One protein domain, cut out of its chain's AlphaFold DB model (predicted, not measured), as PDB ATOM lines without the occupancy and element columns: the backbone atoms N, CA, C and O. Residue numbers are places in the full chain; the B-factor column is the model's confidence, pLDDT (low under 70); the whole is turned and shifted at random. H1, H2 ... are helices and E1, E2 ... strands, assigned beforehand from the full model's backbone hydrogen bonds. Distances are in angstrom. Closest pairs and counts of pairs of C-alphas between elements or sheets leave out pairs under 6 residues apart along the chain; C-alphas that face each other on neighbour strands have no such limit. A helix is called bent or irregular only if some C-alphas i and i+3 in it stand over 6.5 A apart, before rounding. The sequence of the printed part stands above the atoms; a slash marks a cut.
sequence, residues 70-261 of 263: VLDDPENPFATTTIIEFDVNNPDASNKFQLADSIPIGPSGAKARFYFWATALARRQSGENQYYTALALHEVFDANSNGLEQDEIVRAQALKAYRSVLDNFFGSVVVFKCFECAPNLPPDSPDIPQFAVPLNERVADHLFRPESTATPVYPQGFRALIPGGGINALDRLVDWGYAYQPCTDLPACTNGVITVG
ATOM      1  N   VAL A  70     122.446 144.839  68.040       96.38
ATOM      2  CA  VAL A  70     121.918 144.777  69.414       96.38
ATOM      3  C   VAL A  70     122.829 145.473  70.434       96.38
ATOM      4  O   VAL A  70     122.359 145.900  71.482       96.38
ATOM      5  N   LEU A  71     124.130 145.598  70.150       95.69
ATOM      6  CA  LEU A  71     125.090 146.295  71.013       95.69
ATOM      7  C   LEU A  71     124.935 147.821  70.957       95.69
ATOM      8  O   LEU A  71     125.386 148.500  71.874       95.69
ATOM      9  N   ASP A  72     124.292 148.338  69.909       95.31
ATOM     10  CA  ASP A  72     124.030 149.766  69.709       95.31
ATOM     11  C   ASP A  72     122.575 150.143  70.047       95.31
ATOM     12  O   ASP A  72     122.187 151.307  69.936       95.31
ATOM     13  N   ASP A  73     121.760 149.165  70.453       94.62
ATOM     14  CA  ASP A  73     120.357 149.367  70.794       94.62
ATOM     15  C   ASP A  73     120.224 150.080  72.155       94.62
ATOM     16  O   ASP A  73     120.619 149.518  73.182       94.62
ATOM     17  N   PRO A  74     119.647 151.297  72.211       92.00
ATOM     18  CA  PRO A  74     119.461 152.018  73.467       92.00
ATOM     19  C   PRO A  74     118.467 151.343  74.425       92.00
ATOM     20  O   PRO A  74     118.477 151.661  75.614       92.00
ATOM     21  N   GLU A  75     117.605 150.440  73.945       91.75
ATOM     22  CA  GLU A  75     116.703 149.654  74.792       91.75
ATOM     23  C   GLU A  75     117.372 148.410  75.392       91.75
ATOM     24  O   GLU A  75     116.813 147.812  76.314       91.75
ATOM     25  N   ASN A  76     118.552 148.012  74.901       94.00
ATOM     26  CA  ASN A  76     119.264 146.839  75.389       94.00
ATOM     27  C   ASN A  76     120.029 147.160  76.688       94.00
ATOM     28  O   ASN A  76     121.088 147.795  76.650       94.00
ATOM     29  N   PRO A  77     119.597 146.640  77.852       91.94
ATOM     30  CA  PRO A  77     120.261 146.933  79.119       91.94
ATOM     31  C   PRO A  77     121.575 146.143  79.298       91.94
ATOM     32  O   PRO A  77     122.316 146.375  80.250       91.94
ATOM     33  N   PHE A  78     121.874 145.205  78.393       92.94
ATOM     34  CA  PHE A  78     123.090 144.393  78.384       92.94
ATOM     35  C   PHE A  78     124.127 144.867  77.361       92.94
ATOM     36  O   PHE A  78     125.205 144.279  77.301       92.94
ATOM     37  N   ALA A  79     123.860 145.935  76.598       92.44
ATOM     38  CA  ALA A  79     124.724 146.409  75.512       92.44
ATOM     39  C   ALA A  79     126.210 146.513  75.917       92.44
ATOM     40  O   ALA A  79     127.100 146.040  75.203       92.44
ATOM     41  N   THR A  80     126.493 147.032  77.117       87.25
ATOM     42  CA  THR A  80     127.860 147.179  77.654       87.25
ATOM     43  C   THR A  80     128.256 146.117  78.688       87.25
ATOM     44  O   THR A  80     129.400 146.111  79.148       87.25
ATOM     45  N   THR A  81     127.353 145.198  79.031       83.31
ATOM     46  CA  THR A  81     127.573 144.149  80.035       83.31
ATOM     47  C   THR A  81     128.480 143.049  79.491       83.31
ATOM     48  O   THR A  81     128.281 142.544  78.383       83.31
ATOM     49  N   THR A  82     129.471 142.639  80.283       80.50
ATOM     50  CA  THR A  82     130.250 141.431  79.989       80.50
ATOM     51  C   THR A  82     129.384 140.198  80.212       80.50
ATOM     52  O   THR A  82     128.899 139.972  81.318       80.50
ATOM     53  N   ILE A  83     129.234 139.372  79.180       84.69
ATOM     54  CA  ILE A  83     128.608 138.053  79.291       84.69
ATOM     55  C   ILE A  83     129.728 137.018  79.226       84.69
ATOM     56  O   ILE A  83     130.380 136.874  78.193       84.69
ATOM     57  N   ILE A  84     129.991 136.370  80.361       80.75
ATOM     58  CA  ILE A  84     131.116 135.444  80.536       80.75
ATOM     59  C   ILE A  84     130.712 134.067  80.012       80.75
ATOM     60  O   ILE A  84     129.682 133.520  80.395       80.75
ATOM     61  N   GLU A  85     131.517 133.496  79.129       81.19
ATOM     62  CA  GLU A  85     131.303 132.146  78.609       81.19
ATOM     63  C   GLU A  85     131.783 131.093  79.607       81.19
ATOM     64  O   GLU A  85     132.562 131.389  80.509       81.19
ATOM     65  N   PHE A  86     131.313 129.854  79.465       73.00
ATOM     66  CA  PHE A  86     131.786 128.774  80.326       73.00
ATOM     67  C   PHE A  86     133.289 128.527  80.108       73.00
ATOM     68  O   PHE A  86     133.714 128.245  78.987       73.00
ATOM     69  N   ASP A  87     134.080 128.617  81.180       70.38
ATOM     70  CA  ASP A  87     135.516 128.337  81.164       70.38
ATOM     71  C   ASP A  87     135.788 126.928  81.705       70.38
ATOM     72  O   ASP A  87     135.659 126.656  82.898       70.38
ATOM     73  N   VAL A  88     136.213 126.025  80.820       66.81
ATOM     74  CA  VAL A  88     136.567 124.640  81.175       66.81
ATOM     75  C   VAL A  88     137.756 124.550  82.139       66.81
ATOM     76  O   VAL A  88     137.890 123.552  82.844       66.81
ATOM     77  N   ASN A  89     138.621 125.567  82.174       69.75
ATOM     78  CA  ASN A  89     139.787 125.615  83.057       69.75
ATOM     79  C   ASN A  89     139.462 126.250  84.414       69.75
ATOM     80  O   ASN A  89     140.266 126.152  85.342       69.75
ATOM     81  N   ASN A  90     138.294 126.882  84.534       69.62
ATOM     82  CA  ASN A  90     137.792 127.464  85.765       69.62
ATOM     83  C   ASN A  90     136.280 127.200  85.898       69.62
ATOM     84  O   ASN A  90     135.475 128.126  85.778       69.62
ATOM     85  N   PRO A  91     135.874 125.938  86.137       66.00
ATOM     86  CA  PRO A  91     134.463 125.543  86.160       66.00
ATOM     87  C   PRO A  91     133.651 126.213  87.281       66.00
ATOM     88  O   PRO A  91     132.425 126.260  87.192       66.00
ATOM     89  N   ASP A  92     134.325 126.747  88.305       68.88
ATOM     90  CA  ASP A  92     133.712 127.486  89.413       68.88
ATOM     91  C   ASP A  92     133.459 128.968  89.073       68.88
ATOM     92  O   ASP A  92     132.815 129.688  89.842       68.88
ATOM     93  N   ALA A  93     133.962 129.457  87.931       68.94
ATOM     94  CA  ALA A  93     133.708 130.815  87.476       68.94
ATOM     95  C   ALA A  93     132.233 131.016  87.111       68.94
ATOM     96  O   ALA A  93     131.560 130.138  86.562       68.94
ATOM     97  N   SER A  94     131.741 132.230  87.370       70.44
ATOM     98  CA  SER A  94     130.418 132.615  86.899       70.44
ATOM     99  C   SER A  94     130.361 132.614  85.376       70.44
ATOM    100  O   SER A  94     131.332 132.971  84.710       70.44
ATOM    101  N   ASN A  95     129.220 132.212  84.825       81.56
ATOM    102  CA  ASN A  95     129.018 132.096  83.388       81.56
ATOM    103  C   ASN A  95     127.638 132.625  82.979       81.56
ATOM    104  O   ASN A  95     126.778 132.928  83.810       81.56
ATOM    105  N   LYS A  96     127.421 132.715  81.668       85.75
ATOM    106  CA  LYS A  96     126.215 133.264  81.049       85.75
ATOM    107  C   LYS A  96     124.922 132.593  81.509       85.75
ATOM    108  O   LYS A  96     123.911 133.278  81.577       85.75
ATOM    109  N   PHE A  97     124.939 131.310  81.875       86.81
ATOM    110  CA  PHE A  97     123.742 130.629  82.375       86.81
ATOM    111  C   PHE A  97     123.339 131.142  83.753       86.81
ATOM    112  O   PHE A  97     122.177 131.461  83.954       86.81
ATOM    113  N   GLN A  98     124.296 131.345  84.663       82.44
ATOM    114  CA  GLN A  98     123.999 131.932  85.975       82.44
ATOM    115  C   GLN A  98     123.423 133.351  85.850       82.44
ATOM    116  O   GLN A  98     122.523 133.731  86.598       82.44
ATOM    117  N   LEU A  99     123.926 134.137  84.892       83.62
ATOM    118  CA  LEU A  99     123.394 135.472  84.621       83.62
ATOM    119  C   LEU A  99     122.002 135.406  83.975       83.62
ATOM    120  O   LEU A  99     121.119 136.165  84.373       83.62
ATOM    121  N   ALA A 100     121.776 134.476  83.044       88.62
ATOM    122  CA  ALA A 100     120.466 134.236  82.441       88.62
ATOM    123  C   ALA A 100     119.417 133.798  83.478       88.62
ATOM    124  O   ALA A 100     118.293 134.295  83.444       88.62
ATOM    125  N   ASP A 101     119.797 132.939  84.429       86.56
ATOM    126  CA  ASP A 101     118.929 132.441  85.506       86.56
ATOM    127  C   ASP A 101     118.513 133.545  86.495       86.56
ATOM    128  O   ASP A 101     117.505 133.418  87.188       86.56
ATOM    129  N   SER A 102     119.254 134.659  86.545       86.25
ATOM    130  CA  SER A 102     118.878 135.833  87.344       86.25
ATOM    131  C   SER A 102     117.760 136.676  86.711       86.25
ATOM    132  O   SER A 102     117.144 137.500  87.392       86.25
ATOM    133  N   ILE A 103     117.473 136.476  85.419       90.38
ATOM    134  CA  ILE A 103     116.403 137.180  84.709       90.38
ATOM    135  C   ILE A 103     115.061 136.548  85.114       90.38
ATOM    136  O   ILE A 103     114.896 135.337  84.944       90.38
ATOM    137  N   PRO A 104     114.061 137.327  85.581       90.00
ATOM    138  CA  PRO A 104     112.762 136.794  85.995       90.00
ATOM    139  C   PRO A 104     112.157 135.840  84.961       90.00
ATOM    140  O   PRO A 104     112.115 136.154  83.773       90.00
ATOM    141  N   ILE A 105     111.707 134.660  85.383       85.94
ATOM    142  CA  ILE A 105     111.058 133.695  84.483       85.94
ATOM    143  C   ILE A 105     109.663 134.215  84.114       85.94
ATOM    144  O   ILE A 105     108.969 134.791  84.955       85.94
ATOM    145  N   GLY A 106     109.237 133.980  82.874       86.75
ATOM    146  CA  GLY A 106     107.913 134.356  82.396       86.75
ATOM    147  C   GLY A 106     107.885 135.697  81.658       86.75
ATOM    148  O   GLY A 106     108.936 136.291  81.388       86.75
ATOM    149  N   PRO A 107     106.675 136.221  81.375       87.25
ATOM    150  CA  PRO A 107     106.480 137.359  80.476       87.25
ATOM    151  C   PRO A 107     107.288 138.607  80.846       87.25
ATOM    152  O   PRO A 107     107.783 139.305  79.967       87.25
ATOM    153  N   SER A 108     107.472 138.867  82.143       87.06
ATOM    154  CA  SER A 108     108.192 140.042  82.650       87.06
ATOM    155  C   SER A 108     109.707 140.001  82.440       87.06
ATOM    156  O   SER A 108     110.361 141.018  82.652       87.06
ATOM    157  N   GLY A 109     110.284 138.857  82.063       90.88
ATOM    158  CA  GLY A 109     111.707 138.745  81.741       90.88
ATOM    159  C   GLY A 109     111.996 138.330  80.302       90.88
ATOM    160  O   GLY A 109     113.164 138.294  79.930       90.88
ATOM    161  N   ALA A 110     110.977 138.054  79.483       92.81
ATOM    162  CA  ALA A 110     111.150 137.561  78.115       92.81
ATOM    163  C   ALA A 110     111.990 138.519  77.247       92.81
ATOM    164  O   ALA A 110     112.992 138.115  76.650       92.81
ATOM    165  N   LYS A 111     111.652 139.819  77.242       93.38
ATOM    166  CA  LYS A 111     112.395 140.849  76.488       93.38
ATOM    167  C   LYS A 111     113.835 140.995  76.987       93.38
ATOM    168  O   LYS A 111     114.768 141.075  76.190       93.38
ATOM    169  N   ALA A 112     114.034 140.964  78.303       94.69
ATOM    170  CA  ALA A 112     115.367 140.984  78.898       94.69
ATOM    171  C   ALA A 112     116.198 139.748  78.506       94.69
ATOM    172  O   ALA A 112     117.367 139.892  78.154       94.69
ATOM    173  N   ARG A 113     115.600 138.549  78.498       95.44
ATOM    174  CA  ARG A 113     116.254 137.312  78.040       95.44
ATOM    175  C   ARG A 113     116.657 137.395  76.575       95.44
ATOM    176  O   ARG A 113     117.767 136.984  76.243       95.44
ATOM    177  N   PHE A 114     115.804 137.957  75.718       96.81
ATOM    178  CA  PHE A 114     116.161 138.201  74.321       96.81
ATOM    179  C   PHE A 114     117.408 139.082  74.222       96.81
ATOM    180  O   PHE A 114     118.390 138.672  73.608       96.81
ATOM    181  N   TYR A 115     117.406 140.248  74.870       96.88
ATOM    182  CA  TYR A 115     118.554 141.151  74.832       96.88
ATOM    183  C   TYR A 115     119.825 140.521  75.396       96.88
ATOM    184  O   TYR A 115     120.902 140.700  74.826       96.88
ATOM    185  N   PHE A 116     119.706 139.751  76.477       96.44
ATOM    186  CA  PHE A 116     120.822 139.022  77.061       96.44
ATOM    187  C   PHE A 116     121.447 138.049  76.052       96.44
ATOM    188  O   PHE A 116     122.637 138.150  75.750       96.44
ATOM    189  N   TRP A 117     120.650 137.147  75.473       97.19
ATOM    190  CA  TRP A 117     121.163 136.130  74.553       97.19
ATOM    191  C   TRP A 117     121.613 136.708  73.215       97.19
ATOM    192  O   TRP A 117     122.652 136.297  72.703       97.19
ATOM    193  N   ALA A 118     120.917 137.718  72.692       97.31
ATOM    194  CA  ALA A 118     121.344 138.426  71.492       97.31
ATOM    195  C   ALA A 118     122.678 139.157  71.719       97.31
ATOM    196  O   ALA A 118     123.551 139.129  70.853       97.31
ATOM    197  N   THR A 119     122.885 139.753  72.899       96.44
ATOM    198  CA  THR A 119     124.179 140.343  73.284       96.44
ATOM    199  C   THR A 119     125.259 139.269  73.392       96.44
ATOM    200  O   THR A 119     126.373 139.475  72.908       96.44
ATOM    201  N   ALA A 120     124.945 138.113  73.988       95.50
ATOM    202  CA  ALA A 120     125.869 136.985  74.077       95.50
ATOM    203  C   ALA A 120     126.282 136.510  72.677       95.50
ATOM    204  O   ALA A 120     127.471 136.350  72.410       95.50
ATOM    205  N   LEU A 121     125.320 136.380  71.758       96.38
ATOM    206  CA  LEU A 121     125.545 136.015  70.360       96.38
ATOM    207  C   LEU A 121     126.411 137.045  69.622       96.38
ATOM    208  O   LEU A 121     127.389 136.673  68.975       96.38
ATOM    209  N   ALA A 122     126.093 138.335  69.756       95.50
ATOM    210  CA  ALA A 122     126.840 139.420  69.121       95.50
ATOM    211  C   ALA A 122     128.289 139.512  69.631       95.50
ATOM    212  O   ALA A 122     129.197 139.886  68.887       95.50
ATOM    213  N   ARG A 123     128.526 139.169  70.904       92.00
ATOM    214  CA  ARG A 123     129.870 139.127  71.500       92.00
ATOM    215  C   ARG A 123     130.617 137.838  71.168       92.00
ATOM    216  O   ARG A 123     131.829 137.894  70.970       92.00
ATOM    217  N   ARG A 124     129.916 136.705  71.098       91.06
ATOM    218  CA  ARG A 124     130.457 135.394  70.734       91.06
ATOM    219  C   ARG A 124     129.440 134.594  69.931       91.06
ATOM    220  O   ARG A 124     128.468 134.049  70.457       91.06
ATOM    221  N   GLN A 125     129.744 134.445  68.650       92.62
ATOM    222  CA  GLN A 125     128.919 133.686  67.723       92.62
ATOM    223  C   GLN A 125     129.062 132.189  68.006       92.62
ATOM    224  O   GLN A 125     130.116 131.596  67.782       92.62
ATOM    225  N   SER A 126     128.001 131.580  68.529       93.88
ATOM    226  CA  SER A 126     127.917 130.142  68.777       93.88
ATOM    227  C   SER A 126     126.497 129.648  68.519       93.88
ATOM    228  O   SER A 126     125.536 130.406  68.670       93.88
ATOM    229  N   GLY A 127     126.360 128.367  68.163       95.56
ATOM    230  CA  GLY A 127     125.046 127.755  67.963       95.56
ATOM    231  C   GLY A 127     124.187 127.792  69.219       95.56
ATOM    232  O   GLY A 127     122.991 128.039  69.129       95.56
ATOM    233  N   GLU A 128     124.805 127.643  70.391       94.94
ATOM    234  CA  GLU A 128     124.137 127.752  71.686       94.94
ATOM    235  C   GLU A 128     123.572 129.160  71.915       94.94
ATOM    236  O   GLU A 128     122.380 129.305  72.186       94.94
ATOM    237  N   ASN A 129     124.379 130.208  71.710       96.12
ATOM    238  CA  ASN A 129     123.901 131.588  71.838       96.12
ATOM    239  C   ASN A 129     122.814 131.900  70.791       96.12
ATOM    240  O   ASN A 129     121.827 132.566  71.112       96.12
ATOM    241  N   GLN A 130     122.937 131.384  69.560       98.25
ATOM    242  CA  GLN A 130     121.914 131.554  68.520       98.25
ATOM    243  C   GLN A 130     120.604 130.854  68.891       98.25
ATOM    244  O   GLN A 130     119.530 131.429  68.704       98.25
ATOM    245  N   TYR A 131     120.688 129.636  69.423       97.94
ATOM    246  CA  TYR A 131     119.542 128.854  69.864       97.94
ATOM    247  C   TYR A 131     118.802 129.538  71.012       97.94
ATOM    248  O   TYR A 131     117.590 129.726  70.921       97.94
ATOM    249  N   TYR A 132     119.510 129.983  72.055       97.31
ATOM    250  CA  TYR A 132     118.860 130.684  73.162       97.31
ATOM    251  C   TYR A 132     118.308 132.052  72.752       97.31
ATOM    252  O   TYR A 132     117.266 132.460  73.261       97.31
ATOM    253  N   THR A 133     118.929 132.727  71.778       98.19
ATOM    254  CA  THR A 133     118.351 133.939  71.173       98.19
ATOM    255  C   THR A 133     117.030 133.627  70.467       98.19
ATOM    256  O   THR A 133     116.049 134.346  70.654       98.19
ATOM    257  N   ALA A 134     116.966 132.531  69.700       98.44
ATOM    258  CA  ALA A 134     115.744 132.094  69.027       98.44
ATOM    259  C   ALA A 134     114.640 131.701  70.023       98.44
ATOM    260  O   ALA A 134     113.494 132.127  69.877       98.44
ATOM    261  N   LEU A 135     114.994 130.945  71.065       97.62
ATOM    262  CA  LEU A 135     114.067 130.534  72.117       97.62
ATOM    263  C   LEU A 135     113.531 131.735  72.910       97.62
ATOM    264  O   LEU A 135     112.341 131.786  73.202       97.62
ATOM    265  N   ALA A 136     114.372 132.729  73.207       97.00
ATOM    266  CA  ALA A 136     113.940 133.950  73.877       97.00
ATOM    267  C   ALA A 136     113.015 134.806  72.995       97.00
ATOM    268  O   ALA A 136     112.027 135.337  73.492       97.00
ATOM    269  N   LEU A 137     113.267 134.903  71.683       96.88
ATOM    270  CA  LEU A 137     112.330 135.547  70.749       96.88
ATOM    271  C   LEU A 137     110.978 134.823  70.700       96.88
ATOM    272  O   LEU A 137     109.937 135.472  70.619       96.88
ATOM    273  N   HIS A 138     110.981 133.491  70.777       96.50
ATOM    274  CA  HIS A 138     109.761 132.687  70.862       96.50
ATOM    275  C   HIS A 138     109.001 132.950  72.175       96.50
ATOM    276  O   HIS A 138     107.785 133.115  72.146       96.50
ATOM    277  N   GLU A 139     109.704 133.087  73.304       95.50
ATOM    278  CA  GLU A 139     109.104 133.499  74.581       95.50
ATOM    279  C   GLU A 139     108.520 134.919  74.502       95.50
ATOM    280  O   GLU A 139     107.420 135.150  74.992       95.50
ATOM    281  N   VAL A 140     109.209 135.877  73.861       94.06
ATOM    282  CA  VAL A 140     108.681 137.242  73.652       94.06
ATOM    283  C   VAL A 140     107.417 137.204  72.798       94.06
ATOM    284  O   VAL A 140     106.446 137.872  73.141       94.06
ATOM    285  N   PHE A 141     107.406 136.412  71.722       93.12
ATOM    286  CA  PHE A 141     106.211 136.191  70.910       93.12
ATOM    287  C   PHE A 141     105.070 135.618  71.758       93.12
ATOM    288  O   PHE A 141     103.963 136.134  71.720       93.12
ATOM    289  N   ASP A 142     105.312 134.586  72.563       92.62
ATOM    290  CA  ASP A 142     104.283 134.020  73.442       92.62
ATOM    291  C   ASP A 142     103.758 135.031  74.477       92.62
ATOM    292  O   ASP A 142     102.550 135.175  74.676       92.62
ATOM    293  N   ALA A 143     104.668 135.786  75.093       89.75
ATOM    294  CA  ALA A 143     104.362 136.780  76.112       89.75
ATOM    295  C   ALA A 143     103.632 138.013  75.549       89.75
ATOM    296  O   ALA A 143     102.858 138.662  76.269       89.75
ATOM    297  N   ASN A 144     103.858 138.348  74.276       83.31
ATOM    298  CA  ASN A 144     103.219 139.470  73.609       83.31
ATOM    299  C   ASN A 144     101.785 139.130  73.182       83.31
ATOM    300  O   ASN A 144     101.488 138.769  72.048       83.31
ATOM    301  N   SER A 145     100.859 139.299  74.119       64.56
ATOM    302  CA  SER A 145      99.424 139.092  73.893       64.56
ATOM    303  C   SER A 145      98.717 140.263  73.191       64.56
ATOM    304  O   SER A 145      97.524 140.157  72.900       64.56
ATOM    305  N   ASN A 146      99.408 141.378  72.908       56.84
ATOM    306  CA  ASN A 146      98.779 142.633  72.490       56.84
ATOM    307  C   ASN A 146      99.423 143.225  71.225       56.84
ATOM    308  O   ASN A 146     100.384 143.983  71.297       56.84
ATOM    309  N   GLY A 147      98.804 142.961  70.070       54.25
ATOM    310  CA  GLY A 147      99.042 143.688  68.818       54.25
ATOM    311  C   GLY A 147      99.426 142.770  67.667       54.25
ATOM    312  O   GLY A 147     100.608 142.593  67.400       54.25
ATOM    313  N   LEU A 148      98.418 142.243  66.958       55.81
ATOM    314  CA  LEU A 148      98.567 141.308  65.831       55.81
ATOM    315  C   LEU A 148      99.664 141.703  64.821       55.81
ATOM    316  O   LEU A 148     100.268 140.825  64.233       55.81
ATOM    317  N   GLU A 149      99.955 142.991  64.612       60.06
ATOM    318  CA  GLU A 149     101.011 143.426  63.679       60.06
ATOM    319  C   GLU A 149     102.434 143.387  64.269       60.06
ATOM    320  O   GLU A 149     103.370 142.982  63.585       60.06
ATOM    321  N   GLN A 150     102.622 143.791  65.531       62.12
ATOM    322  CA  GLN A 150     103.940 143.767  66.192       62.12
ATOM    323  C   GLN A 150     104.347 142.341  66.557       62.12
ATOM    324  O   GLN A 150     105.510 141.960  66.449       62.12
ATOM    325  N   ASP A 151     103.357 141.544  66.936       75.94
ATOM    326  CA  ASP A 151     103.496 140.129  67.227       75.94
ATOM    327  C   ASP A 151     104.016 139.344  66.010       75.94
ATOM    328  O   ASP A 151     104.931 138.532  66.123       75.94
ATOM    329  N   GLU A 152     103.532 139.671  64.807       86.12
ATOM    330  CA  GLU A 152     103.994 139.053  63.558       86.12
ATOM    331  C   GLU A 152     105.455 139.385  63.220       86.12
ATOM    332  O   GLU A 152     106.163 138.532  62.679       86.12
ATOM    333  N   ILE A 153     105.944 140.577  63.583       88.94
ATOM    334  CA  ILE A 153     107.366 140.930  63.433       88.94
ATOM    335  C   ILE A 153     108.223 140.054  64.351       88.94
ATOM    336  O   ILE A 153     109.211 139.472  63.898       88.94
ATOM    337  N   VAL A 154     107.835 139.906  65.622       91.81
ATOM    338  CA  VAL A 154     108.563 139.053  66.576       91.81
ATOM    339  C   VAL A 154     108.492 137.584  66.153       91.81
ATOM    340  O   VAL A 154     109.517 136.905  66.155       91.81
ATOM    341  N   ARG A 155     107.326 137.106  65.698       93.81
ATOM    342  CA  ARG A 155     107.141 135.751  65.150       93.81
ATOM    343  C   ARG A 155     108.092 135.480  63.991       93.81
ATOM    344  O   ARG A 155     108.764 134.447  63.956       93.81
ATOM    345  N   ALA A 156     108.158 136.411  63.038       94.38
ATOM    346  CA  ALA A 156     109.041 136.313  61.884       94.38
ATOM    347  C   ALA A 156     110.516 136.308  62.308       94.38
ATOM    348  O   ALA A 156     111.292 135.500  61.792       94.38
ATOM    349  N   GLN A 157     110.891 137.140  63.283       96.50
ATOM    350  CA  GLN A 157     112.255 137.185  63.801       96.50
ATOM    351  C   GLN A 157     112.633 135.902  64.551       96.50
ATOM    352  O   GLN A 157     113.725 135.380  64.341       96.50
ATOM    353  N   ALA A 158     111.728 135.338  65.356       97.19
ATOM    354  CA  ALA A 158     111.931 134.057  66.031       97.19
ATOM    355  C   ALA A 158     112.145 132.919  65.019       97.19
ATOM    356  O   ALA A 158     113.094 132.145  65.143       97.19
ATOM    357  N   LEU A 159     111.324 132.854  63.961       97.81
ATOM    358  CA  LEU A 159     111.499 131.884  62.872       97.81
ATOM    359  C   LEU A 159     112.841 132.057  62.155       97.81
ATOM    360  O   LEU A 159     113.509 131.069  61.855       97.81
ATOM    361  N   LYS A 160     113.252 133.302  61.899       98.00
ATOM    362  CA  LYS A 160     114.548 133.622  61.288       98.00
ATOM    363  C   LYS A 160     115.714 133.192  62.184       98.00
ATOM    364  O   LYS A 160     116.685 132.629  61.686       98.00
ATOM    365  N   ALA A 161     115.599 133.391  63.495       98.44
ATOM    366  CA  ALA A 161     116.605 132.981  64.472       98.44
ATOM    367  C   ALA A 161     116.703 131.452  64.586       98.44
ATOM    368  O   ALA A 161     117.808 130.914  64.563       98.44
ATOM    369  N   TYR A 162     115.570 130.742  64.623       98.56
ATOM    370  CA  TYR A 162     115.553 129.276  64.590       98.56
ATOM    371  C   TYR A 162     116.170 128.732  63.303       98.56
ATOM    372  O   TYR A 162     117.029 127.854  63.359       98.56
ATOM    373  N   ARG A 163     115.807 129.299  62.147       98.25
ATOM    374  CA  ARG A 163     116.430 128.941  60.872       98.25
ATOM    375  C   ARG A 163     117.938 129.191  60.887       98.25
ATOM    376  O   ARG A 163     118.681 128.345  60.418       98.25
ATOM    377  N   SER A 164     118.410 130.287  61.483       98.25
ATOM    378  CA  SER A 164     119.848 130.570  61.612       98.25
ATOM    379  C   SER A 164     120.606 129.490  62.393       98.25
ATOM    380  O   SER A 164     121.763 129.219  62.076       98.25
ATOM    381  N   VAL A 165     119.974 128.821  63.371       98.31
ATOM    382  CA  VAL A 165     120.584 127.646  64.022       98.31
ATOM    383  C   VAL A 165     120.834 126.540  62.998       98.31
ATOM    384  O   VAL A 165     121.913 125.957  62.981       98.31
ATOM    385  N   LEU A 166     119.866 126.270  62.122       97.94
ATOM    386  CA  LEU A 166     119.986 125.234  61.099       97.94
ATOM    387  C   LEU A 166     120.959 125.635  59.980       97.94
ATOM    388  O   LEU A 166     121.777 124.817  59.569       97.94
ATOM    389  N   ASP A 167     120.905 126.883  59.518       97.00
ATOM    390  CA  ASP A 167     121.688 127.364  58.376       97.00
ATOM    391  C   ASP A 167     123.170 127.567  58.751       97.00
ATOM    392  O   ASP A 167     124.066 127.199  57.992       97.00
ATOM    393  N   ASN A 168     123.446 128.133  59.933       96.25
ATOM    394  CA  ASN A 168     124.796 128.561  60.325       96.25
ATOM    395  C   ASN A 168     125.446 127.661  61.384       96.25
ATOM    396  O   ASN A 168     126.665 127.684  61.553       96.25
ATOM    397  N   PHE A 169     124.648 126.880  62.115       96.62
ATOM    398  CA  PHE A 169     125.093 126.167  63.313       96.62
ATOM    399  C   PHE A 169     124.577 124.722  63.386       96.62
ATOM    400  O   PHE A 169     124.498 124.171  64.483       96.62
ATOM    401  N   PHE A 170     124.275 124.095  62.242       95.94
ATOM    402  CA  PHE A 170     123.551 122.817  62.150       95.94
ATOM    403  C   PHE A 170     124.055 121.715  63.096       95.94
ATOM    404  O   PHE A 170     123.263 121.049  63.753       95.94
ATOM    405  N   GLY A 171     125.375 121.520  63.180       93.75
ATOM    406  CA  GLY A 171     125.996 120.482  64.013       93.75
ATOM    407  C   GLY A 171     126.285 120.902  65.458       93.75
ATOM    408  O   GLY A 171     127.009 120.196  66.158       93.75
ATOM    409  N   SER A 172     125.803 122.068  65.893       94.75
ATOM    410  CA  SER A 172     126.067 122.572  67.241       94.75
ATOM    411  C   SER A 172     125.260 121.816  68.287       94.75
ATOM    412  O   SER A 172     124.150 121.342  68.040       94.75
ATOM    413  N   VAL A 173     125.817 121.767  69.490       92.75
ATOM    414  CA  VAL A 173     125.198 121.144  70.657       92.75
ATOM    415  C   VAL A 173     125.127 122.143  71.803       92.75
ATOM    416  O   VAL A 173     125.900 123.099  71.852       92.75
ATOM    417  N   VAL A 174     124.218 121.884  72.731       86.69
ATOM    418  CA  VAL A 174     124.190 122.480  74.072       86.69
ATOM    419  C   VAL A 174     124.359 121.359  75.090       86.69
ATOM    420  O   VAL A 174     123.939 120.225  74.843       86.69
ATOM    421  N   VAL A 175     124.983 121.649  76.226       80.94
ATOM    422  CA  VAL A 175     125.176 120.663  77.295       80.94
ATOM    423  C   VAL A 175     124.098 120.840  78.358       80.94
ATOM    424  O   VAL A 175     123.976 121.904  78.958       80.94
ATOM    425  N   PHE A 176     123.335 119.779  78.625       74.25
ATOM    426  CA  PHE A 176     122.355 119.744  79.708       74.25
ATOM    427  C   PHE A 176     122.863 118.917  80.885       74.25
ATOM    428  O   PHE A 176     123.470 117.860  80.703       74.25
ATOM    429  N   LYS A 177     122.552 119.377  82.102       72.12
ATOM    430  CA  LYS A 177     122.716 118.608  83.340       72.12
ATOM    431  C   LYS A 177     121.451 117.790  83.612       72.12
ATOM    432  O   LYS A 177     120.358 118.346  83.685       72.12
ATOM    433  N   CYS A 178     121.594 116.479  83.796       70.44
ATOM    434  CA  CYS A 178     120.487 115.602  84.166       70.44
ATOM    435  C   CYS A 178     120.315 115.534  85.691       70.44
ATOM    436  O   CYS A 178     120.822 114.619  86.342       70.44
ATOM    437  N   PHE A 179     119.570 116.475  86.271       68.81
ATOM    438  CA  PHE A 179     119.284 116.467  87.713       68.81
ATOM    439  C   PHE A 179     118.491 115.225  88.152       68.81
ATOM    440  O   PHE A 179     118.745 114.660  89.213       68.81
ATOM    441  N   GLU A 180     117.585 114.739  87.301       67.62
ATOM    442  CA  GLU A 180     116.786 113.533  87.566       67.62
ATOM    443  C   GLU A 180     117.612 112.243  87.525       67.62
ATOM    444  O   GLU A 180     117.270 111.265  88.188       67.62
ATOM    445  N   CYS A 181     118.730 112.239  86.793       72.31
ATOM    446  CA  CYS A 181     119.652 111.106  86.748       72.31
ATOM    447  C   CYS A 181     120.491 110.991  88.029       72.31
ATOM    448  O   CYS A 181     121.106 109.952  88.267       72.31
ATOM    449  N   ALA A 182     120.536 112.048  88.843       75.06
ATOM    450  CA  ALA A 182     121.309 112.093  90.074       75.06
ATOM    451  C   ALA A 182     120.552 112.829  91.199       75.06
ATOM    452  O   ALA A 182     121.042 113.826  91.729       75.06
ATOM    453  N   PRO A 183     119.384 112.315  91.630       78.62
ATOM    454  CA  PRO A 183     118.482 113.020  92.548       78.62
ATOM    455  C   PRO A 183     119.060 113.211  93.960       78.62
ATOM    456  O   PRO A 183     118.523 113.979  94.753       78.62
ATOM    457  N   ASN A 184     120.143 112.500  94.285       89.00
ATOM    458  CA  ASN A 184     120.822 112.578  95.577       89.00
ATOM    459  C   ASN A 184     122.012 113.550  95.575       89.00
ATOM    460  O   ASN A 184     122.661 113.701  96.609       89.00
ATOM    461  N   LEU A 185     122.339 114.162  94.433       79.31
ATOM    462  CA  LEU A 185     123.431 115.122  94.333       79.31
ATOM    463  C   LEU A 185     122.917 116.559  94.523       79.31
ATOM    464  O   LEU A 185     121.831 116.889  94.041       79.31
ATOM    465  N   PRO A 186     123.690 117.432  95.196       80.06
ATOM    466  CA  PRO A 186     123.431 118.869  95.197       80.06
ATOM    467  C   PRO A 186     123.343 119.426  93.761       80.06
ATOM    468  O   PRO A 186     124.108 118.963  92.915       80.06
ATOM    469  N   PRO A 187     122.481 120.419  93.462       68.38
ATOM    470  CA  PRO A 187     122.327 120.985  92.110       68.38
ATOM    471  C   PRO A 187     123.617 121.553  91.488       68.38
ATOM    472  O   PRO A 187     123.771 121.622  90.271       68.38
ATOM    473  N   ASP A 188     124.560 121.968  92.322       69.94
ATOM    474  CA  ASP A 188     125.873 122.482  91.948       69.94
ATOM    475  C   ASP A 188     126.948 121.387  91.846       69.94
ATOM    476  O   ASP A 188     128.076 121.674  91.450       69.94
ATOM    477  N   SER A 189     126.611 120.126  92.133       73.81
ATOM    478  CA  SER A 189     127.568 119.024  92.093       73.81
ATOM    479  C   SER A 189     128.168 118.849  90.688       73.81
ATOM    480  O   SER A 189     127.430 118.770  89.696       73.81
ATOM    481  N   PRO A 190     129.508 118.736  90.582       72.06
ATOM    482  CA  PRO A 190     130.174 118.444  89.317       72.06
ATOM    483  C   PRO A 190     129.895 117.015  88.824       72.06
ATOM    484  O   PRO A 190     130.097 116.734  87.646       72.06
ATOM    485  N   ASP A 191     129.389 116.138  89.698       78.88
ATOM    486  CA  ASP A 191     129.118 114.730  89.398       78.88
ATOM    487  C   ASP A 191     127.733 114.506  88.763       78.88
ATOM    488  O   ASP A 191     127.391 113.377  88.404       78.88
ATOM    489  N   ILE A 192     126.916 115.559  88.608       75.62
ATOM    490  CA  ILE A 192     125.640 115.452  87.891       75.62
ATOM    491  C   ILE A 192     125.930 115.112  86.421       75.62
ATOM    492  O   ILE A 192     126.631 115.884  85.758       75.62
ATOM    493  N   PRO A 193     125.368 114.009  85.881       77.94
ATOM    494  CA  PRO A 193     125.588 113.615  84.498       77.94
ATOM    495  C   PRO A 193     125.257 114.744  83.526       77.94
ATOM    496  O   PRO A 193     124.184 115.348  83.595       77.94
ATOM    497  N   GLN A 194     126.181 114.996  82.603       77.88
ATOM    498  CA  GLN A 194     126.033 115.993  81.553       77.88
ATOM    499  C   GLN A 194     125.975 115.295  80.203       77.88
ATOM    500  O   GLN A 194     126.719 114.344  79.960       77.88
ATOM    501  N   PHE A 195     125.102 115.761  79.321       80.25
ATOM    502  CA  PHE A 195     124.980 115.207  77.981       80.25
ATOM    503  C   PHE A 195     124.771 116.320  76.964       80.25
ATOM    504  O   PHE A 195     124.107 117.324  77.227       80.25
ATOM    505  N   ALA A 196     125.386 116.139  75.799       86.12
ATOM    506  CA  ALA A 196     125.221 117.032  74.672       86.12
ATOM    507  C   ALA A 196     123.898 116.719  73.970       86.12
ATOM    508  O   ALA A 196     123.600 115.559  73.685       86.12
ATOM    509  N   VAL A 197     123.128 117.760  73.680       87.44
ATOM    510  CA  VAL A 197     121.888 117.668  72.914       87.44
ATOM    511  C   VAL A 197     122.075 118.402  71.587       87.44
ATOM    512  O   VAL A 197     122.479 119.571  71.611       87.44
ATOM    513  N   PRO A 198     121.786 117.757  70.441       93.81
ATOM    514  CA  PRO A 198     121.832 118.404  69.135       93.81
ATOM    515  C   PRO A 198     120.830 119.558  69.047       93.81
ATOM    516  O   PRO A 198     119.630 119.399  69.290       93.81
ATOM    517  N   LEU A 199     121.323 120.753  68.715       95.94
ATOM    518  CA  LEU A 199     120.482 121.948  68.661       95.94
ATOM    519  C   LEU A 199     119.551 121.949  67.452       95.94
ATOM    520  O   LEU A 199     118.433 122.441  67.551       95.94
ATOM    521  N   ASN A 200     119.972 121.366  66.334       96.75
ATOM    522  CA  ASN A 200     119.137 121.187  65.150       96.75
ATOM    523  C   ASN A 200     117.861 120.380  65.450       96.75
ATOM    524  O   ASN A 200     116.767 120.801  65.076       96.75
ATOM    525  N   GLU A 201     117.977 119.261  66.165       95.62
ATOM    526  CA  GLU A 201     116.835 118.420  66.548       95.62
ATOM    527  C   GLU A 201     115.902 119.153  67.518       95.62
ATOM    528  O   GLU A 201     114.683 119.118  67.351       95.62
ATOM    529  N   ARG A 202     116.464 119.904  68.478       94.81
ATOM    530  CA  ARG A 202     115.681 120.758  69.386       94.81
ATOM    531  C   ARG A 202     114.917 121.851  68.654       94.81
ATOM    532  O   ARG A 202     113.742 122.058  68.936       94.81
ATOM    533  N   VAL A 203     115.559 122.530  67.706       97.00
ATOM    534  CA  VAL A 203     114.912 123.546  66.863       97.00
ATOM    535  C   VAL A 203     113.730 122.936  66.114       97.00
ATOM    536  O   VAL A 203     112.642 123.507  66.123       97.00
ATOM    537  N   ALA A 204     113.924 121.769  65.499       96.88
ATOM    538  CA  ALA A 204     112.866 121.090  64.764       96.88
ATOM    539  C   ALA A 204     111.684 120.715  65.675       96.88
ATOM    540  O   ALA A 204     110.534 120.978  65.321       96.88
ATOM    541  N   ASP A 205     111.959 120.191  66.873       95.75
ATOM    542  CA  ASP A 205     110.932 119.837  67.859       95.75
ATOM    543  C   ASP A 205     110.159 121.072  68.370       95.75
ATOM    544  O   ASP A 205     108.931 121.042  68.465       95.75
ATOM    545  N   HIS A 206     110.848 122.199  68.598       96.25
ATOM    546  CA  HIS A 206     110.239 123.489  68.965       96.25
ATOM    547  C   HIS A 206     109.297 124.058  67.916       96.25
ATOM    548  O   HIS A 206     108.272 124.646  68.262       96.25
ATOM    549  N   LEU A 207     109.622 123.883  66.637       96.81
ATOM    550  CA  LEU A 207     108.741 124.301  65.551       96.81
ATOM    551  C   LEU A 207     107.576 123.327  65.362       96.81
ATOM    552  O   LEU A 207     106.486 123.754  64.984       96.81
ATOM    553  N   PHE A 208     107.795 122.037  65.625       96.00
ATOM    554  CA  PHE A 208     106.808 120.986  65.409       96.00
ATOM    555  C   PHE A 208     105.714 120.950  66.479       96.00
ATOM    556  O   PHE A 208     104.539 120.780  66.135       96.00
ATOM    557  N   ARG A 209     106.074 121.103  67.761       93.38
ATOM    558  CA  ARG A 209     105.131 120.973  68.880       93.38
ATOM    559  C   ARG A 209     105.391 122.000  69.999       93.38
ATOM    560  O   ARG A 209     106.535 122.112  70.453       93.38
ATOM    561  N   PRO A 210     104.359 122.713  70.491       93.38
ATOM    562  CA  PRO A 210     104.483 123.645  71.616       93.38
ATOM    563  C   PRO A 210     105.123 123.026  72.860       93.38
ATOM    564  O   PRO A 210     106.017 123.614  73.464       93.38
ATOM    565  N   GLU A 211     104.747 121.792  73.199       93.31
ATOM    566  CA  GLU A 211     105.102 121.116  74.451       93.31
ATOM    567  C   GLU A 211     106.611 120.900  74.613       93.31
ATOM    568  O   GLU A 211     107.099 120.698  75.722       93.31
ATOM    569  N   SER A 212     107.373 120.950  73.520       93.19
ATOM    570  CA  SER A 212     108.836 120.878  73.559       93.19
ATOM    571  C   SER A 212     109.479 122.088  74.256       93.19
ATOM    572  O   SER A 212     110.605 121.983  74.735       93.19
ATOM    573  N   THR A 213     108.769 123.218  74.336       94.19
ATOM    574  CA  THR A 213     109.178 124.449  75.041       94.19
ATOM    575  C   THR A 213     108.541 124.576  76.429       94.19
ATOM    576  O   THR A 213     108.604 125.634  77.052       94.19
ATOM    577  N   ALA A 214     107.901 123.513  76.931       92.69
ATOM    578  CA  ALA A 214     107.219 123.558  78.213       92.69
ATOM    579  C   ALA A 214     108.184 123.821  79.378       92.69
ATOM    580  O   ALA A 214     109.268 123.246  79.480       92.69
ATOM    581  N   THR A 215     107.748 124.677  80.296       88.00
ATOM    582  CA  THR A 215     108.441 124.994  81.550       88.00
ATOM    583  C   THR A 215     107.417 125.042  82.688       88.00
ATOM    584  O   THR A 215     106.213 125.074  82.421       88.00
ATOM    585  N   PRO A 216     107.832 125.115  83.964       87.44
ATOM    586  CA  PRO A 216     106.887 125.290  85.069       87.44
ATOM    587  C   PRO A 216     105.991 126.537  84.944       87.44
ATOM    588  O   PRO A 216     104.872 126.530  85.452       87.44
ATOM    589  N   VAL A 217     106.463 127.594  84.270       89.94
ATOM    590  CA  VAL A 217     105.692 128.831  84.029       89.94
ATOM    591  C   VAL A 217     104.841 128.735  82.757       89.94
ATOM    592  O   VAL A 217     103.753 129.302  82.704       89.94
ATOM    593  N   TYR A 218     105.293 127.957  81.773       91.00
ATOM    594  CA  TYR A 218     104.611 127.705  80.502       91.00
ATOM    595  C   TYR A 218     104.302 126.207  80.360       91.00
ATOM    596  O   TYR A 218     104.980 125.509  79.607       91.00
ATOM    597  N   PRO A 219     103.308 125.660  81.084       91.75
ATOM    598  CA  PRO A 219     103.103 124.209  81.167       91.75
ATOM    599  C   PRO A 219     102.651 123.563  79.850       91.75
ATOM    600  O   PRO A 219     102.786 122.355  79.692       91.75
ATOM    601  N   GLN A 220     102.119 124.350  78.911       92.19
ATOM    602  CA  GLN A 220     101.760 123.900  77.557       92.19
ATOM    603  C   GLN A 220     102.849 124.228  76.520       92.19
ATOM    604  O   GLN A 220     102.682 123.941  75.338       92.19
ATOM    605  N   GLY A 221     103.955 124.835  76.960       93.88
ATOM    606  CA  GLY A 221     104.926 125.482  76.087       93.88
ATOM    607  C   GLY A 221     104.432 126.802  75.504       93.88
ATOM    608  O   GLY A 221     103.341 127.279  75.823       93.88
ATOM    609  N   PHE A 222     105.278 127.397  74.674       93.94
ATOM    610  CA  PHE A 222     105.020 128.635  73.957       93.94
ATOM    611  C   PHE A 222     104.021 128.422  72.819       93.94
ATOM    612  O   PHE A 222     103.960 127.362  72.190       93.94
ATOM    613  N   ARG A 223     103.255 129.466  72.507       92.38
ATOM    614  CA  ARG A 223     102.394 129.535  71.329       92.38
ATOM    615  C   ARG A 223     103.190 129.231  70.059       92.38
ATOM    616  O   ARG A 223     104.158 129.915  69.751       92.38
ATOM    617  N   ALA A 224     102.702 128.275  69.269       93.25
ATOM    618  CA  ALA A 224     103.342 127.859  68.025       93.25
ATOM    619  C   ALA A 224     103.643 129.036  67.076       93.25
ATOM    620  O   ALA A 224     102.750 129.802  66.710       93.25
ATOM    621  N   LEU A 225     104.890 129.113  66.600       94.06
ATOM    622  CA  LEU A 225     105.318 130.096  65.597       94.06
ATOM    623  C   LEU A 225     104.723 129.849  64.207       94.06
ATOM    624  O   LEU A 225     104.654 130.771  63.395       94.06
ATOM    625  N   ILE A 226     104.336 128.608  63.902       94.56
ATOM    626  CA  ILE A 226     103.792 128.202  62.605       94.56
ATOM    627  C   ILE A 226     102.325 127.802  62.816       94.56
ATOM    628  O   ILE A 226     102.052 126.756  63.411       94.56
ATOM    629  N   PRO A 227     101.360 128.622  62.361       87.25
ATOM    630  CA  PRO A 227      99.943 128.302  62.493       87.25
ATOM    631  C   PRO A 227      99.587 126.999  61.774       87.25
ATOM    632  O   PRO A 227     100.134 126.707  60.714       87.25
ATOM    633  N   GLY A 228      98.627 126.243  62.312       82.62
ATOM    634  CA  GLY A 228      98.139 124.992  61.711       82.62
ATOM    635  C   GLY A 228      98.831 123.713  62.197       82.62
ATOM    636  O   GLY A 228      98.476 122.629  61.743       82.62
ATOM    637  N   GLY A 229      99.745 123.819  63.167       81.06
ATOM    638  CA  GLY A 229     100.320 122.678  63.885       81.06
ATOM    639  C   GLY A 229     101.463 121.979  63.143       81.06
ATOM    640  O   GLY A 229     102.027 122.511  62.187       81.06
ATOM    641  N   GLY A 230     101.800 120.766  63.595       88.44
ATOM    642  CA  GLY A 230     103.028 120.067  63.197       88.44
ATOM    643  C   GLY A 230     103.188 119.808  61.696       88.44
ATOM    644  O   GLY A 230     104.306 119.847  61.200       88.44
ATOM    645  N   ILE A 231     102.100 119.619  60.938       92.44
ATOM    646  CA  ILE A 231     102.185 119.414  59.477       92.44
ATOM    647  C   ILE A 231     102.756 120.654  58.780       92.44
ATOM    648  O   ILE A 231     103.643 120.529  57.940       92.44
ATOM    649  N   ASN A 232     102.304 121.847  59.163       95.75
ATOM    650  CA  ASN A 232     102.804 123.086  58.571       95.75
ATOM    651  C   ASN A 232     104.247 123.372  59.003       95.75
ATOM    652  O   ASN A 232     104.999 123.999  58.262       95.75
ATOM    653  N   ALA A 233     104.658 122.895  60.182       95.44
ATOM    654  CA  ALA A 233     106.054 122.949  60.598       95.44
ATOM    655  C   ALA A 233     106.949 122.043  59.741       95.44
ATOM    656  O   ALA A 233     108.037 122.462  59.355       95.44
ATOM    657  N   LEU A 234     106.484 120.837  59.395       95.69
ATOM    658  CA  LEU A 234     107.197 119.948  58.475       95.69
ATOM    659  C   LEU A 234     107.332 120.572  57.083       95.69
ATOM    660  O   LEU A 234     108.433 120.598  56.543       95.69
ATOM    661  N   ASP A 235     106.244 121.123  56.546       96.12
ATOM    662  CA  ASP A 235     106.242 121.824  55.256       96.12
ATOM    663  C   ASP A 235     107.233 122.998  55.259       96.12
ATOM    664  O   ASP A 235     108.082 123.133  54.381       96.12
ATOM    665  N   ARG A 236     107.236 123.784  56.342       96.75
ATOM    666  CA  ARG A 236     108.180 124.889  56.528       96.75
ATOM    667  C   ARG A 236     109.641 124.443  56.577       96.75
ATOM    668  O   ARG A 236     110.503 125.164  56.083       96.75
ATOM    669  N   LEU A 237     109.931 123.305  57.206       96.94
ATOM    670  CA  LEU A 237     111.287 122.753  57.254       96.94
ATOM    671  C   LEU A 237     111.728 122.274  55.866       96.94
ATOM    672  O   LEU A 237     112.863 122.549  55.478       96.94
ATOM    673  N   VAL A 238     110.823 121.665  55.093       96.56
ATOM    674  CA  VAL A 238     111.072 121.287  53.692       96.56
ATOM    675  C   VAL A 238     111.365 122.521  52.837       96.56
ATOM    676  O   VAL A 238     112.369 122.532  52.129       96.56
ATOM    677  N   ASP A 239     110.585 123.597  52.977       96.00
ATOM    678  CA  ASP A 239     110.836 124.888  52.315       96.00
ATOM    679  C   ASP A 239     112.212 125.484  52.651       96.00
ATOM    680  O   ASP A 239     112.787 126.256  51.876       96.00
ATOM    681  N   TRP A 240     112.743 125.178  53.835       97.12
ATOM    682  CA  TRP A 240     114.076 125.604  54.260       97.12
ATOM    683  C   TRP A 240     115.192 124.659  53.804       97.12
ATOM    684  O   TRP A 240     116.358 124.982  54.007       97.12
ATOM    685  N   GLY A 241     114.861 123.544  53.150       97.25
ATOM    686  CA  GLY A 241     115.829 122.552  52.686       97.25
ATOM    687  C   GLY A 241     116.168 121.487  53.729       97.25
ATOM    688  O   GLY A 241     117.245 120.899  53.665       97.25
ATOM    689  N   TYR A 242     115.274 121.220  54.683       97.31
ATOM    690  CA  TYR A 242     115.458 120.214  55.730       97.31
ATOM    691  C   TYR A 242     114.336 119.175  55.735       97.31
ATOM    692  O   TYR A 242     113.183 119.470  55.436       97.31
ATOM    693  N   ALA A 243     114.662 117.953  56.145       96.38
ATOM    694  CA  ALA A 243     113.689 116.899  56.399       96.38
ATOM    695  C   ALA A 243     113.721 116.524  57.881       96.38
ATOM    696  O   ALA A 243     114.756 116.094  58.393       96.38
ATOM    697  N   TYR A 244     112.587 116.684  58.568       96.00
ATOM    698  CA  TYR A 244     112.430 116.309  59.972       96.00
ATOM    699  C   TYR A 244     111.548 115.074  60.106       96.00
ATOM    700  O   TYR A 244     110.420 115.044  59.616       96.00
ATOM    701  N   GLN A 245     112.069 114.065  60.794       96.25
ATOM    702  CA  GLN A 245     111.323 112.917  61.278       96.25
ATOM    703  C   GLN A 245     110.971 113.173  62.751       96.25
ATOM    704  O   GLN A 245     111.869 113.114  63.597       96.25
ATOM    705  N   PRO A 246     109.695 113.458  63.079       94.38
ATOM    706  CA  PRO A 246     109.289 113.744  64.448       94.38
ATOM    707  C   PRO A 246     109.529 112.576  65.397       94.38
ATOM    708  O   PRO A 246     109.464 111.407  65.002       94.38
ATOM    709  N   CYS A 247     109.730 112.906  66.671       92.12
ATOM    710  CA  CYS A 247     109.829 111.917  67.730       92.12
ATOM    711  C   CYS A 247     108.575 111.040  67.817       92.12
ATOM    712  O   CYS A 247     107.447 111.521  67.688       92.12
ATOM    713  N   THR A 248     108.765 109.762  68.138       92.25
ATOM    714  CA  THR A 248     107.662 108.822  68.388       92.25
ATOM    715  C   THR A 248     107.534 108.425  69.858       92.25
ATOM    716  O   THR A 248     106.547 107.802  70.237       92.25
ATOM    717  N   ASP A 249     108.515 108.765  70.694       91.00
ATOM    718  CA  ASP A 249     108.620 108.407  72.114       91.00
ATOM    719  C   ASP A 249     108.267 109.587  73.042       91.00
ATOM    720  O   ASP A 249     108.988 109.945  73.974       91.00
ATOM    721  N   LEU A 250     107.130 110.229  72.779       87.44
ATOM    722  CA  LEU A 250     106.663 111.356  73.585       87.44
ATOM    723  C   LEU A 250     106.315 110.929  75.032       87.44
ATOM    724  O   LEU A 250     105.801 109.827  75.238       87.44
ATOM    725  N   PRO A 251     106.542 111.796  76.042       82.94
ATOM    726  CA  PRO A 251     107.053 113.168  75.934       82.94
ATOM    727  C   PRO A 251     108.588 113.274  75.902       82.94
ATOM    728  O   PRO A 251     109.095 114.383  75.737       82.94
ATOM    729  N   ALA A 252     109.313 112.158  76.057       80.12
ATOM    730  CA  ALA A 252     110.771 112.144  76.183       80.12
ATOM    731  C   ALA A 252     111.480 112.651  74.918       80.12
ATOM    732  O   ALA A 252     112.480 113.353  75.035       80.12
ATOM    733  N   CYS A 253     110.918 112.358  73.739       85.69
ATOM    734  CA  CYS A 253     111.380 112.854  72.441       85.69
ATOM    735  C   CYS A 253     112.889 112.665  72.239       85.69
ATOM    736  O   CYS A 253     113.639 113.624  72.063       85.69
ATOM    737  N   THR A 254     113.341 111.413  72.305       84.81
ATOM    738  CA  THR A 254     114.768 111.067  72.207       84.81
ATOM    739  C   THR A 254     115.173 110.556  70.827       84.81
ATOM    740  O   THR A 254     116.353 110.316  70.588       84.81
ATOM    741  N   ASN A 255     114.212 110.382  69.913       90.06
ATOM    742  CA  ASN A 255     114.440 109.761  68.606       90.06
ATOM    743  C   ASN A 255     114.017 110.613  67.396       90.06
ATOM    744  O   ASN A 255     113.925 110.085  66.287       90.06
ATOM    745  N   GLY A 256     113.730 111.901  67.597       92.81
ATOM    746  CA  GLY A 256     113.444 112.833  66.508       92.81
ATOM    747  C   GLY A 256     114.730 113.252  65.814       92.81
ATOM    748  O   GLY A 256     115.699 113.596  66.479       92.81
ATOM    749  N   VAL A 257     114.738 113.240  64.482       95.75
ATOM    750  CA  VAL A 257     115.953 113.483  63.693       95.75
ATOM    751  C   VAL A 257     115.654 114.469  62.579       95.75
ATOM    752  O   VAL A 257     114.684 114.306  61.839       95.75
ATOM    753  N   ILE A 258     116.505 115.483  62.435       96.50
ATOM    754  CA  ILE A 258     116.487 116.408  61.300       96.50
ATOM    755  C   ILE A 258     117.720 116.195  60.425       96.50
ATOM    756  O   ILE A 258     118.838 116.027  60.911       96.50
ATOM    757  N   THR A 259     117.517 116.222  59.114       95.31
ATOM    758  CA  THR A 259     118.563 116.053  58.103       95.31
ATOM    759  C   THR A 259     118.496 117.179  57.079       95.31
ATOM    760  O   THR A 259     117.451 117.809  56.904       95.31
ATOM    761  N   VAL A 260     119.620 117.451  56.414       93.88
ATOM    762  CA  VAL A 260     119.634 118.319  55.230       93.88
ATOM    763  C   VAL A 260     118.940 117.561  54.103       93.88
ATOM    764  O   VAL A 260     119.277 116.410  53.838       93.88
ATOM    765  N   GLY A 261     117.943 118.184  53.486       83.56
ATOM    766  CA  GLY A 261     117.172 117.571  52.418       83.56
ATOM    767  C   GLY A 261     118.008 117.393  51.154       83.56
ATOM    768  O   GLY A 261     118.596 118.348  50.648       83.56
TER     769      GLY A 261
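Overview. This is residues 70 to 261 of the 263 residues of an uncharacterized protein of Woeseia sp (UniProt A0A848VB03). Three helices, H2, H3 and H4, lie side by side in alternating directions with H3 in the middle, and the shorter H5 packs on H3 and H4 to complete an up-and-down bundle of H3, H4 and H5. H7 and the small hairpin E3-E4 pack on H5, while a second hairpin, E1-E2, reaches away from the first residues of H3 and H5, and little H1 packs on H2. The printed part has 192 residues, with seven named helices and four named strands in the order H1 H2 H3 H4 E1 E2 H5 H6 H7 E3 E4; its two sheets, E1 - E2 and E3 - E4, are antiparallel and the class is mostly helix. It is compact, with a radius of gyration of the C-alphas of 16.8 A, and spans 44 by 42 by 30 A.

Arrangement. Pass residues 70 to 95, which have no named element, and you reach H1, residues 96 to 101. It only just touches H2, residues 107 to 123, with 3 pairs of C-alphas within 8 A, the closest being those of Ala 100 and Arg 113 at 6.8 A. H2 forms a helical hairpin with H3, residues 127 to 143, at a shallow tilt of 24 degrees; the closest C-alphas are those of Phe 114 and Ala 136, 4.8 A apart. H3 and H4, residues 148 to 169, are the next helical hairpin, at 16 degrees, closest at the C-alphas of Ala 134 and Ala 161, 4.7 A. Then look at the hairpin of E1, residues 173 to 177, and E2, residues 194 to 198: N 176 and O 195 are 2.9 A apart, within hydrogen-bond range. H5, residues 199 to 208, is the hub, touching four helices. H4 touches it with residues 162 to 169 alone, closest at the C-alphas of Leu 166 and Asn 200, 5.8 A, at a shallow tilt of 32 degrees, only just short of steep. H6, residues 210 to 213, touches H5 only at the corner, and only just, with 3 pairs of C-alphas within 8 A; the closest are those of His 206 and Ser 212, 5.5 A. H7, residues 230 to 239, touches H5 at a steep tilt of 52 degrees, closest at the C-alphas of Phe 208 and Gly 230, 4.5 A. In the last hairpin, E3, residues 242 to 245, and E4, residues 257 to 260, N 245 and O 257 are 2.8 A apart, within hydrogen-bond range. The closest C-alphas of H5 and E4 are those of Glu 201 and Ile 258, 5.6 A. Every O i to N i+4 pair is within hydrogen-bond range in H1, H3, H5 and H7, against 11 of 13 in H2 and 16 of 18 in H4; H6 is too short for such a pair.

Along the chain. Find C-alpha 96 at (126.215, 133.264, 81.049), where H1 begins. H2 runs 25.1 A and is irregular, with C-alphas 108 and 111 7.5 A apart; H3 runs 24.0 A. From C-alpha 148 at (98.567, 141.308, 65.831), H4 runs 30.6 A. E1 measures 13.2 A, E2 13.3 A, H5 14.1 A and H7 14.2 A. E4 ends at C-alpha 260, (119.634, 118.319, 55.230).

Size, cuts and confidence. The C-alphas farthest apart are those of Glu 149 and Asn 184, 48.6 A. The printed part has no cut. The long links are E1 to E2, H6 to H7 and E3 to E4. Mean pLDDT of the printed part is 88.5; look for values under 70 at residues 88 to 93, 145 to 150, 179 to 180 and 187 to 188.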